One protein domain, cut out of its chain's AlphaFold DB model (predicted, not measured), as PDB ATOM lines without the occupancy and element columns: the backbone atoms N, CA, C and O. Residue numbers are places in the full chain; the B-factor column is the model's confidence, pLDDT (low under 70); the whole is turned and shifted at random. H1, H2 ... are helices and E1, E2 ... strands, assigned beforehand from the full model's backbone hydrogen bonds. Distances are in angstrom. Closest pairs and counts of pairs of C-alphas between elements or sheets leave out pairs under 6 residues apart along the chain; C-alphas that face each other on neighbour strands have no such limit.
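Overview. This is residues 5 to 85 of the 86 residues of an uncharacterized protein of bacterium ADurb.Bin425 (UniProt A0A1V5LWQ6). Two helical hairpins, each made of a short and a long helix, are set crosswise: H1 with H2, and H3 with H4. The short helices H1 and H3 meet in the middle, H4 crosses H1, a small strand hairpin of E1 and E2 packs on residues 24 to 28 of H1, and residues 46 to 51 stick out, of which 46 to 49 belong to H2. The printed part has 81 residues, with the order E1, E2, H1, H2, H3, H4 along the chain and the two strands antiparallel. It is mostly helix and compact, with a radius of gyration of the C-alphas of 12.4 A and spans of 35 by 29 by 20 A.

Arrangement. E1, residues 5 to 7, and E2, residues 13 to 16, form an antiparallel hairpin, their directions at 131 degrees. N 6 and O 14 are 2.9 A apart and N 14 and O 6 are 2.8 A apart, both within hydrogen-bond range. The closest C-alphas of E2 and H1, residues 22 to 28, are those of Val 14 and Ala 28, 5.6 A apart. H1 and H2, residues 34 to 49, form a helical hairpin, at a shallow tilt of 10 degrees, opposite ways. H2 touches H1 with residues 34 to 37 alone, the closest C-alphas being those of Gly 23 and Val 37, 5.7 A apart. H3, residues 56 to 62, touches H2 about perpendicular, at 76 degrees, with C-alphas 40 and 60 closest at 6.6 A; H2 touches H3 with residues 37 to 44 alone. H3 also touches H1 about perpendicular, at 78 degrees, with C-alphas 22 and 57 closest at 6.2 A. H4, residues 68 to 83, forms a helical hairpin with H3, at a shallow tilt of 12 degrees, opposite ways; it touches H3 with residues 68 to 71 alone, C-alphas 57 and 71 being closest at 5.9 A. H4 touches H1 about perpendicular, at 83 degrees, with C-alphas 22 and 74 closest at 5.8 A. H2 and H4 are apart. In H1, H2, H3 and H4 every O i to N i+4 pair is within hydrogen-bond range.

Along the chain. E1 begins at C-alpha 5, (202.341, -143.777, 422.819), and measures 6.9 A; E2 measures 9.5 A. H1 measures 9.8 A and H3 9.7 A. H2 runs 22.6 A from C-alpha 34 at (198.034, -157.159, 415.957). H4 runs 22.3 A and ends at C-alpha 83, (185.971, -135.945, 422.667).

Size, cuts and confidence. The two C-alphas farthest apart are those of Gly 11 and Gly 51, at 36.9 A. The printed part has no cut and no long link. The mean pLDDT of the printed part is 84.1; residues 6 to 7, 9 to 13 and 84 to 85 are under 70.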
ATOM      1  N   GLN A   5     201.538-142.580 423.028       72.50
ATOM      2  CA  GLN A   5     202.341-143.777 422.819       72.50
ATOM      3  C   GLN A   5     201.971-144.810 423.882       72.50
ATOM      4  O   GLN A   5     201.980-144.502 425.074       72.50
ATOM      5  N   ALA A   6     201.659-146.022 423.450       66.75
ATOM      6  CA  ALA A   6     201.461-147.174 424.311       66.75
ATOM      7  C   ALA A   6     202.338-148.326 423.814       66.75
ATOM      8  O   ALA A   6     202.751-148.338 422.657       66.75
ATOM      9  N   LYS A   7     202.671-149.261 424.702       66.06
ATOM     10  CA  LYS A   7     203.437-150.456 424.341       66.06
ATOM     11  C   LYS A   7     202.454-151.595 424.131       66.06
ATOM     12  O   LYS A   7     201.671-151.861 425.040       66.06
ATOM     13  N   ASP A   8     202.485-152.225 422.965       70.06
ATOM     14  CA  ASP A   8     201.683-153.423 422.736       70.06
ATOM     15  C   ASP A   8     202.257-154.655 423.455       70.06
ATOM     16  O   ASP A   8     203.229-154.572 424.212       70.06
ATOM     17  N   ALA A   9     201.610-155.804 423.243       66.06
ATOM     18  CA  ALA A   9     202.000-157.079 423.839       66.06
ATOM     19  C   ALA A   9     203.421-157.532 423.445       66.06
ATOM     20  O   ALA A   9     204.055-158.255 424.212       66.06
ATOM     21  N   ASP A  10     203.930-157.070 422.301       66.00
ATOM     22  CA  ASP A  10     205.246-157.409 421.756       66.00
ATOM     23  C   ASP A  10     206.312-156.357 422.121       66.00
ATOM     24  O   ASP A  10     207.499-156.498 421.814       66.00
ATOM     25  N   GLY A  11     205.909-155.310 422.850       68.31
ATOM     26  CA  GLY A  11     206.771-154.214 423.268       68.31
ATOM     27  C   GLY A  11     207.013-153.172 422.177       68.31
ATOM     28  O   GLY A  11     207.836-152.273 422.393       68.31
ATOM     29  N   GLU A  12     206.304-153.241 421.047       68.56
ATOM     30  CA  GLU A  12     206.344-152.198 420.031       68.56
ATOM     31  C   GLU A  12     205.566-150.961 420.484       68.56
ATOM     32  O   GLU A  12     204.555-151.014 421.193       68.56
ATOM     33  N   VAL A  13     206.074-149.793 420.086       69.50
ATOM     34  CA  VAL A  13     205.456-148.509 420.414       69.50
ATOM     35  C   VAL A  13     204.308-148.259 419.445       69.50
ATOM     36  O   VAL A  13     204.500-147.755 418.337       69.50
ATOM     37  N   VAL A  14     203.092-148.564 419.886       71.69
ATOM     38  CA  VAL A  14     201.869-148.278 419.142       71.69
ATOM     39  C   VAL A  14     201.381-146.877 419.488       71.69
ATOM     40  O   VAL A  14     201.180-146.502 420.643       71.69
ATOM     41  N   SER A  15     201.183-146.076 418.450       75.00
ATOM     42  CA  SER A  15     200.662-144.719 418.561       75.00
ATOM     43  C   SER A  15     199.140-144.727 418.415       75.00
ATOM     44  O   SER A  15     198.630-144.948 417.316       75.00
ATOM     45  N   ILE A  16     198.407-144.457 419.501       80.56
ATOM     46  CA  ILE A  16     196.947-144.289 419.457       80.56
ATOM     47  C   ILE A  16     196.559-142.813 419.355       80.56
ATOM     48  O   ILE A  16     197.169-141.924 419.953       80.56
ATOM     49  N   SER A  17     195.526-142.547 418.559       79.69
ATOM     50  CA  SER A  17     195.004-141.206 418.302       79.69
ATOM     51  C   SER A  17     193.488-141.235 418.097       79.69
ATOM     52  O   SER A  17     192.852-142.286 418.096       79.69
ATOM     53  N   SER A  18     192.881-140.073 417.852       77.75
ATOM     54  CA  SER A  18     191.436-139.941 417.605       77.75
ATOM     55  C   SER A  18     190.894-140.780 416.433       77.75
ATOM     56  O   SER A  18     189.681-140.977 416.335       77.75
ATOM     57  N   VAL A  19     191.762-141.191 415.496       79.75
ATOM     58  CA  VAL A  19     191.387-142.023 414.335       79.75
ATOM     59  C   VAL A  19     191.589-143.519 414.581       79.75
ATOM     60  O   VAL A  19     191.157-144.321 413.759       79.75
ATOM     61  N   SER A  20     192.200-143.899 415.706       82.56
ATOM     62  CA  SER A  20     192.442-145.297 416.049       82.56
ATOM     63  C   SER A  20     191.133-146.064 416.227       82.56
ATOM     64  O   SER A  20     190.150-145.578 416.807       82.56
ATOM     65  N   THR A  21     191.115-147.282 415.702       85.50
ATOM     66  CA  THR A  21     189.994-148.204 415.853       85.50
ATOM     67  C   THR A  21     190.011-148.845 417.243       85.50
ATOM     68  O   THR A  21     190.987-148.739 417.985       85.50
ATOM     69  N   ILE A  22     188.924-149.531 417.616       87.25
ATOM     70  CA  ILE A  22     188.899-150.315 418.864       87.25
ATOM     71  C   ILE A  22     189.994-151.392 418.844       87.25
ATOM     72  O   ILE A  22     190.605-151.634 419.877       87.25
ATOM     73  N   GLY A  23     190.279-151.988 417.680       88.44
ATOM     74  CA  GLY A  23     191.350-152.973 417.523       88.44
ATOM     75  C   GLY A  23     192.729-152.393 417.841       88.44
ATOM     76  O   GLY A  23     193.453-152.969 418.645       88.44
ATOM     77  N   ASP A  24     193.050-151.212 417.304       87.81
ATOM     78  CA  ASP A  24     194.329-150.538 417.579       87.81
ATOM     79  C   ASP A  24     194.502-150.220 419.068       87.81
ATOM     80  O   ASP A  24     195.587-150.367 419.622       87.81
ATOM     81  N   ILE A  25     193.418-149.801 419.728       89.00
ATOM     82  CA  ILE A  25     193.421-149.526 421.165       89.00
ATOM     83  C   ILE A  25     193.645-150.828 421.942       89.00
ATOM     84  O   ILE A  25     194.501-150.874 422.812       89.00
ATOM     85  N   LEU A  26     192.936-151.909 421.623       89.06
ATOM     86  CA  LEU A  26     193.120-153.192 422.309       89.06
ATOM     87  C   LEU A  26     194.558-153.724 422.189       89.06
ATOM     88  O   LEU A  26     195.095-154.229 423.175       89.06
ATOM     89  N   VAL A  27     195.192-153.556 421.024       89.69
ATOM     90  CA  VAL A  27     196.604-153.913 420.801       89.69
ATOM     91  C   VAL A  27     197.529-153.032 421.631       89.69
ATOM     92  O   VAL A  27     198.381-153.537 422.352       89.69
ATOM     93  N   ALA A  28     197.300-151.720 421.610       86.81
ATOM     94  CA  ALA A  28     198.062-150.743 422.381       86.81
ATOM     95  C   ALA A  28     198.020-150.979 423.901       86.81
ATOM     96  O   ALA A  28     198.951-150.600 424.603       86.81
ATOM     97  N   PHE A  29     196.954-151.593 424.420       86.06
ATOM     98  CA  PHE A  29     196.840-151.976 425.831       86.06
ATOM     99  C   PHE A  29     197.287-153.424 426.114       86.06
ATOM    100  O   PHE A  29     197.164-153.884 427.247       86.06
ATOM    101  N   GLY A  30     197.794-154.148 425.110       86.56
ATOM    102  CA  GLY A  30     198.267-155.527 425.252       86.56
ATOM    103  C   GLY A  30     197.155-156.558 425.466       86.56
ATOM    104  O   GLY A  30     197.426-157.669 425.910       86.56
ATOM    105  N   TYR A  31     195.897-156.214 425.172       87.81
ATOM    106  CA  TYR A  31     194.771-157.146 425.303       87.81
ATOM    107  C   TYR A  31     194.650-158.098 424.116       87.81
ATOM    108  O   TYR A  31     194.072-159.172 424.254       87.81
ATOM    109  N   CYS A  32     195.159-157.697 422.951       86.38
ATOM    110  CA  CYS A  32     195.115-158.476 421.721       86.38
ATOM    111  C   CYS A  32     196.430-158.312 420.957       86.38
ATOM    112  O   CYS A  32     197.039-157.247 421.007       86.38
ATOM    113  N   SER A  33     196.822-159.321 420.186       87.62
ATOM    114  CA  SER A  33     197.918-159.190 419.220       87.62
ATOM    115  C   SER A  33     197.434-158.506 417.941       87.62
ATOM    116  O   SER A  33     196.270-158.659 417.546       87.62
ATOM    117  N   ARG A  34     198.331-157.788 417.255       85.12
ATOM    118  CA  ARG A  34     198.034-157.159 415.957       85.12
ATOM    119  C   ARG A  34     197.529-158.174 414.933       85.12
ATOM    120  O   ARG A  34     196.533-157.907 414.267       85.12
ATOM    121  N   GLU A  35     198.135-159.357 414.890       87.94
ATOM    122  CA  GLU A  35     197.716-160.461 414.016       87.94
ATOM    123  C   GLU A  35     196.242-160.842 414.232       87.94
ATOM    124  O   GLU A  35     195.462-160.921 413.284       87.94
ATOM    125  N   ALA A  36     195.815-160.982 415.490       87.69
ATOM    126  CA  ALA A  36     194.440-161.349 415.820       87.69
ATOM    127  C   ALA A  36     193.428-160.265 415.408       87.69
ATOM    128  O   ALA A  36     192.302-160.569 414.990       87.69
ATOM    129  N   VAL A  37     193.824-158.991 415.498       88.38
ATOM    130  CA  VAL A  37     193.018-157.865 415.012       88.38
ATOM    131  C   VAL A  37     192.938-157.867 413.489       88.38
ATOM    132  O   VAL A  37     191.840-157.714 412.956       88.38
ATOM    133  N   GLU A  38     194.050-158.085 412.792       89.00
ATOM    134  CA  GLU A  38     194.099-158.130 411.328       89.00
ATOM    135  C   GLU A  38     193.273-159.290 410.759       89.00
ATOM    136  O   GLU A  38     192.471-159.082 409.846       89.00
ATOM    137  N   GLU A  39     193.354-160.484 411.351       90.06
ATOM    138  CA  GLU A  39     192.483-161.604 410.977       90.06
ATOM    139  C   GLU A  39     191.000-161.261 411.150       90.06
ATOM    140  O   GLU A  39     190.156-161.567 410.301       90.06
ATOM    141  N   THR A  40     190.665-160.629 412.274       90.00
ATOM    142  CA  THR A  40     189.281-160.278 412.591       90.00
ATOM    143  C   THR A  40     188.768-159.173 411.667       90.00
ATOM    144  O   THR A  40     187.604-159.194 411.268       90.00
ATOM    145  N   PHE A  41     189.638-158.251 411.259       86.94
ATOM    146  CA  PHE A  41     189.342-157.230 410.261       86.94
ATOM    147  C   PHE A  41     189.097-157.842 408.877       86.94
ATOM    148  O   PHE A  41     188.116-157.495 408.217       86.94
ATOM    149  N   ALA A  42     189.916-158.813 408.464       89.50
ATOM    150  CA  ALA A  42     189.706-159.542 407.216       89.50
ATOM    151  C   ALA A  42     188.351-160.274 407.200       89.50
ATOM    152  O   ALA A  42     187.641-160.249 406.193       89.50
ATOM    153  N   LEU A  43     187.949-160.875 408.326       88.12
ATOM    154  CA  LEU A  43     186.619-161.472 408.484       88.12
ATOM    155  C   LEU A  43     185.502-160.425 408.421       88.12
ATOM    156  O   LEU A  43     184.524-160.621 407.702       88.12
ATOM    157  N   GLN A  44     185.652-159.300 409.123       89.06
ATOM    158  CA  GLN A  44     184.678-158.209 409.095       89.06
ATOM    159  C   GLN A  44     184.458-157.684 407.668       89.06
ATOM    160  O   GLN A  44     183.321-157.416 407.281       89.06
ATOM    161  N   GLN A  45     185.531-157.554 406.882       87.50
ATOM    162  CA  GLN A  45     185.471-157.091 405.499       87.50
ATOM    163  C   GLN A  45     184.693-158.072 404.607       87.50
ATOM    164  O   GLN A  45     183.817-157.646 403.857       87.50
ATOM    165  N   ARG A  46     184.929-159.381 404.761       87.94
ATOM    166  CA  ARG A  46     184.168-160.425 404.051       87.94
ATOM    167  C   ARG A  46     182.686-160.430 404.433       87.94
ATOM    168  O   ARG A  46     181.823-160.506 403.565       87.94
ATOM    169  N   GLU A  47     182.367-160.301 405.719       87.75
ATOM    170  CA  GLU A  47     180.973-160.226 406.177       87.75
ATOM    171  C   GLU A  47     180.285-158.942 405.679       87.75
ATOM    172  O   GLU A  47     179.116-158.975 405.294       87.75
ATOM    173  N   ARG A  48     181.019-157.825 405.600       87.00
ATOM    174  CA  ARG A  48     180.531-156.564 405.025       87.00
ATOM    175  C   ARG A  48     180.206-156.703 403.541       87.00
ATOM    176  O   ARG A  48     179.180-156.185 403.106       87.00
ATOM    177  N   GLU A  49     181.033-157.414 402.782       87.19
ATOM    178  CA  GLU A  49     180.762-157.754 401.377       87.19
ATOM    179  C   GLU A  49     179.524-158.649 401.232       87.19
ATOM    180  O   GLU A  49     178.751-158.483 400.292       87.19
ATOM    181  N   ALA A  50     179.269-159.520 402.211       86.69
ATOM    182  CA  ALA A  50     178.041-160.309 402.318       86.69
ATOM    183  C   ALA A  50     176.821-159.510 402.835       86.69
ATOM    184  O   ALA A  50     175.769-160.089 403.111       86.69
ATOM    185  N   GLY A  51     176.941-158.185 402.983       87.69
ATOM    186  CA  GLY A  51     175.862-157.290 403.412       87.69
ATOM    187  C   GLY A  51     175.649-157.219 404.927       87.69
ATOM    188  O   GLY A  51     174.669-156.629 405.381       87.69
ATOM    189  N   ARG A  52     176.549-157.795 405.733       82.38
ATOM    190  CA  ARG A  52     176.462-157.789 407.198       82.38
ATOM    191  C   ARG A  52     177.388-156.731 407.783       82.38
ATOM    192  O   ARG A  52     178.603-156.777 407.627       82.38
ATOM    193  N   SER A  53     176.823-155.778 408.515       79.81
ATOM    194  CA  SER A  53     177.613-154.763 409.215       79.81
ATOM    195  C   SER A  53     177.911-155.214 410.643       79.81
ATOM    196  O   SER A  53     177.198-154.844 411.572       79.81
ATOM    197  N   LEU A  54     178.970-156.003 410.820       82.94
ATOM    198  CA  LEU A  54     179.439-156.421 412.142       82.94
ATOM    199  C   LEU A  54     180.420-155.403 412.723       82.94
ATOM    200  O   LEU A  54     181.219-154.807 411.998       82.94
ATOM    201  N   LEU A  55     180.379-155.202 414.040       85.00
ATOM    202  CA  LEU A  55     181.332-154.355 414.749       85.00
ATOM    203  C   LEU A  55     182.587-155.163 415.090       85.00
ATOM    204  O   LEU A  55     182.495-156.228 415.695       85.00
ATOM    205  N   ILE A  56     183.772-154.633 414.771       85.12
ATOM    206  CA  ILE A  56     185.039-155.332 415.048       85.12
ATOM    207  C   ILE A  56     185.211-155.667 416.532       85.12
ATOM    208  O   ILE A  56     185.670-156.750 416.868       85.12
ATOM    209  N   GLY A  57     184.763-154.780 417.426       85.12
ATOM    210  CA  GLY A  57     184.803-155.026 418.866       85.12
ATOM    211  C   GLY A  57     183.935-156.208 419.305       85.12
ATOM    212  O   GLY A  57     184.301-156.904 420.240       85.12
ATOM    213  N   GLU A  58     182.809-156.469 418.637       87.44
ATOM    214  CA  GLU A  58     181.975-157.642 418.933       87.44
ATOM    215  C   GLU A  58     182.556-158.917 418.335       87.44
ATOM    216  O   GLU A  58     182.527-159.958 418.982       87.44
ATOM    217  N   LEU A  59     183.137-158.831 417.136       88.69
ATOM    218  CA  LEU A  59     183.838-159.955 416.522       88.69
ATOM    219  C   LEU A  59     185.041-160.404 417.360       88.69
ATOM    220  O   LEU A  59     185.228-161.601 417.554       88.69
ATOM    221  N   LEU A  60     185.822-159.463 417.898       87.94
ATOM    222  CA  LEU A  60     186.960-159.772 418.768       87.94
ATOM    223  C   LEU A  60     186.515-160.487 420.052       87.94
ATOM    224  O   LEU A  60     187.138-161.473 420.443       87.94
ATOM    225  N   VAL A  61     185.399-160.059 420.652       90.88
ATOM    226  CA  VAL A  61     184.808-160.748 421.812       90.88
ATOM    227  C   VAL A  61     184.271-162.126 421.429       90.88
ATOM    228  O   VAL A  61     184.546-163.108 422.111       90.88
ATOM    229  N   GLY A  62     183.553-162.227 420.309       87.50
ATOM    230  CA  GLY A  62     182.990-163.487 419.822       87.50
ATOM    231  C   GLY A  62     184.047-164.536 419.465       87.50
ATOM    232  O   GLY A  62     183.797-165.727 419.619       87.50
ATOM    233  N   ARG A  63     185.241-164.107 419.036       87.38
ATOM    234  CA  ARG A  63     186.394-164.990 418.789       87.38
ATOM    235  C   ARG A  63     187.205-165.303 420.054       87.38
ATOM    236  O   ARG A  63     188.164-166.061 419.966       87.38
ATOM    237  N   GLY A  64     186.853-164.731 421.208       87.06
ATOM    238  CA  GLY A  64     187.603-164.894 422.457       87.06
ATOM    239  C   GLY A  64     188.963-164.187 422.464       87.06
ATOM    240  O   GLY A  64     189.797-164.488 423.311       87.06
ATOM    241  N   VAL A  65     189.191-163.257 421.529       89.25
ATOM    242  CA  VAL A  65     190.433-162.473 421.423       89.25
ATOM    243  C   VAL A  65     190.483-161.392 422.506       89.25
ATOM    244  O   VAL A  65     191.555-161.042 422.986       89.25
ATOM    245  N   CYS A  66     189.322-160.875 422.916       89.12
ATOM    246  CA  CYS A  66     189.184-160.028 424.096       89.12
ATOM    247  C   CYS A  66     187.896-160.336 424.863       89.12
ATOM    248  O   CYS A  66     186.991-161.012 424.379       89.12
ATOM    249  N   THR A  67     187.803-159.816 426.079       92.81
ATOM    250  CA  THR A  67     186.590-159.856 426.897       92.81
ATOM    251  C   THR A  67     185.687-158.658 426.608       92.81
ATOM    252  O   THR A  67     186.133-157.606 426.140       92.81
ATOM    253  N   SER A  68     184.400-158.784 426.945       91.00
ATOM    254  CA  SER A  68     183.447-157.667 426.886       91.00
ATOM    255  C   SER A  68     183.923-156.453 427.689       91.00
ATOM    256  O   SER A  68     183.771-155.325 427.230       91.00
ATOM    257  N   GLU A  69     184.556-156.677 428.844       91.88
ATOM    258  CA  GLU A  69     185.117-155.618 429.692       91.88
ATOM    259  C   GLU A  69     186.265-154.878 428.993       91.88
ATOM    260  O   GLU A  69     186.280-153.647 428.956       91.88
ATOM    261  N   GLN A  70     187.190-155.609 428.359       91.00
ATOM    262  CA  GLN A  70     188.288-155.018 427.582       91.00
ATOM    263  C   GLN A  70     187.774-154.237 426.369       91.00
ATOM    264  O   GLN A  70     188.245-153.131 426.096       91.00
ATOM    265  N   ARG A  71     186.773-154.771 425.659       92.19
ATOM    266  CA  ARG A  71     186.088-154.060 424.569       92.19
ATOM    267  C   ARG A  71     185.466-152.755 425.070       92.19
ATOM    268  O   ARG A  71     185.612-151.717 424.422       92.19
ATOM    269  N   ASP A  72     184.773-152.796 426.203       91.75
ATOM    270  CA  ASP A  72     184.085-151.630 426.757       91.75
ATOM    271  C   ASP A  72     185.073-150.575 427.263       91.75
ATOM    272  O   ASP A  72     184.846-149.378 427.067       91.75
ATOM    273  N   PHE A  73     186.201-150.998 427.832       90.31
ATOM    274  CA  PHE A  73     187.322-150.120 428.155       90.31
ATOM    275  C   PHE A  73     187.894-149.452 426.897       90.31
ATOM    276  O   PHE A  73     187.977-148.225 426.830       90.31
ATOM    277  N   ALA A  74     188.209-150.228 425.854       90.00
ATOM    278  CA  ALA A  74     188.732-149.686 424.601       90.00
ATOM    279  C   ALA A  74     187.755-148.694 423.944       90.00
ATOM    280  O   ALA A  74     188.170-147.661 423.417       90.00
ATOM    281  N   ARG A  75     186.443-148.953 424.037       89.69
ATOM    282  CA  ARG A  75     185.401-148.024 423.580       89.69
ATOM    283  C   ARG A  75     185.413-146.716 424.371       89.69
ATOM    284  O   ARG A  75     185.303-145.651 423.767       89.69
ATOM    285  N   GLN A  76     185.559-146.773 425.694       90.44
ATOM    286  CA  GLN A  76     185.660-145.576 426.536       90.44
ATOM    287  C   GLN A  76     186.891-144.739 426.179       90.44
ATOM    288  O   GLN A  76     186.768-143.527 426.000       90.44
ATOM    289  N   VAL A  77     188.048-145.381 425.985       88.12
ATOM    290  CA  VAL A  77     189.275-144.709 425.532       88.12
ATOM    291  C   VAL A  77     189.059-144.049 424.169       88.12
ATOM    292  O   VAL A  77     189.372-142.872 423.995       88.12
ATOM    293  N   GLN A  78     188.453-144.757 423.214       87.81
ATOM    294  CA  GLN A  78     188.147-144.201 421.896       87.81
ATOM    295  C   GLN A  78     187.229-142.972 421.986       87.81
ATOM    296  O   GLN A  78     187.450-141.978 421.293       87.81
ATOM    297  N   MET A  79     186.199-143.025 422.837       87.69
ATOM    298  CA  MET A  79     185.290-141.900 423.062       87.69
ATOM    299  C   MET A  79     186.010-140.706 423.691       87.69
ATOM    300  O   MET A  79     185.789-139.582 423.249       87.69
ATOM    301  N   ALA A  80     186.890-140.935 424.668       86.25
ATOM    302  CA  ALA A  80     187.692-139.883 425.287       86.25
ATOM    303  C   ALA A  80     188.619-139.202 424.263       86.25
ATOM    304  O   ALA A  80     188.592-137.981 424.134       86.25
ATOM    305  N   LEU A  81     189.338-139.988 423.453       83.81
ATOM    306  CA  LEU A  81     190.234-139.481 422.404       83.81
ATOM    307  C   LEU A  81     189.498-138.701 421.305       83.81
ATOM    308  O   LEU A  81     190.045-137.764 420.727       83.81
ATOM    309  N   ARG A  82     188.257-139.084 420.985       82.94
ATOM    310  CA  ARG A  82     187.418-138.337 420.034       82.94
ATOM    311  C   ARG A  82     186.850-137.062 420.642       82.94
ATOM    312  O   ARG A  82     186.719-136.072 419.931       82.94
ATOM    313  N   ARG A  83     186.524-137.088 421.935       79.12
ATOM    314  CA  ARG A  83     185.971-135.945 422.667       79.12
ATOM    315  C   ARG A  83     187.008-134.852 422.918       79.12
ATOM    316  O   ARG A  83     186.635-133.692 422.899       79.12
ATOM    317  N   GLU A  84     188.282-135.198 423.096       67.00
ATOM    318  CA  GLU A  84     189.379-134.219 423.220       67.00
ATOM    319  C   GLU A  84     189.602-133.403 421.931       67.00
ATOM    320  O   GLU A  84     190.195-132.330 421.959       67.00
ATOM    321  N   LYS A  85     189.111-133.891 420.785       56.41
ATOM    322  CA  LYS A  85     189.265-133.242 419.476       56.41
ATOM    323  C   LYS A  85     188.122-132.289 419.091       56.41
ATOM    324  O   LYS A  85     188.142-131.799 417.961       56.41
TER     325      LYS A  85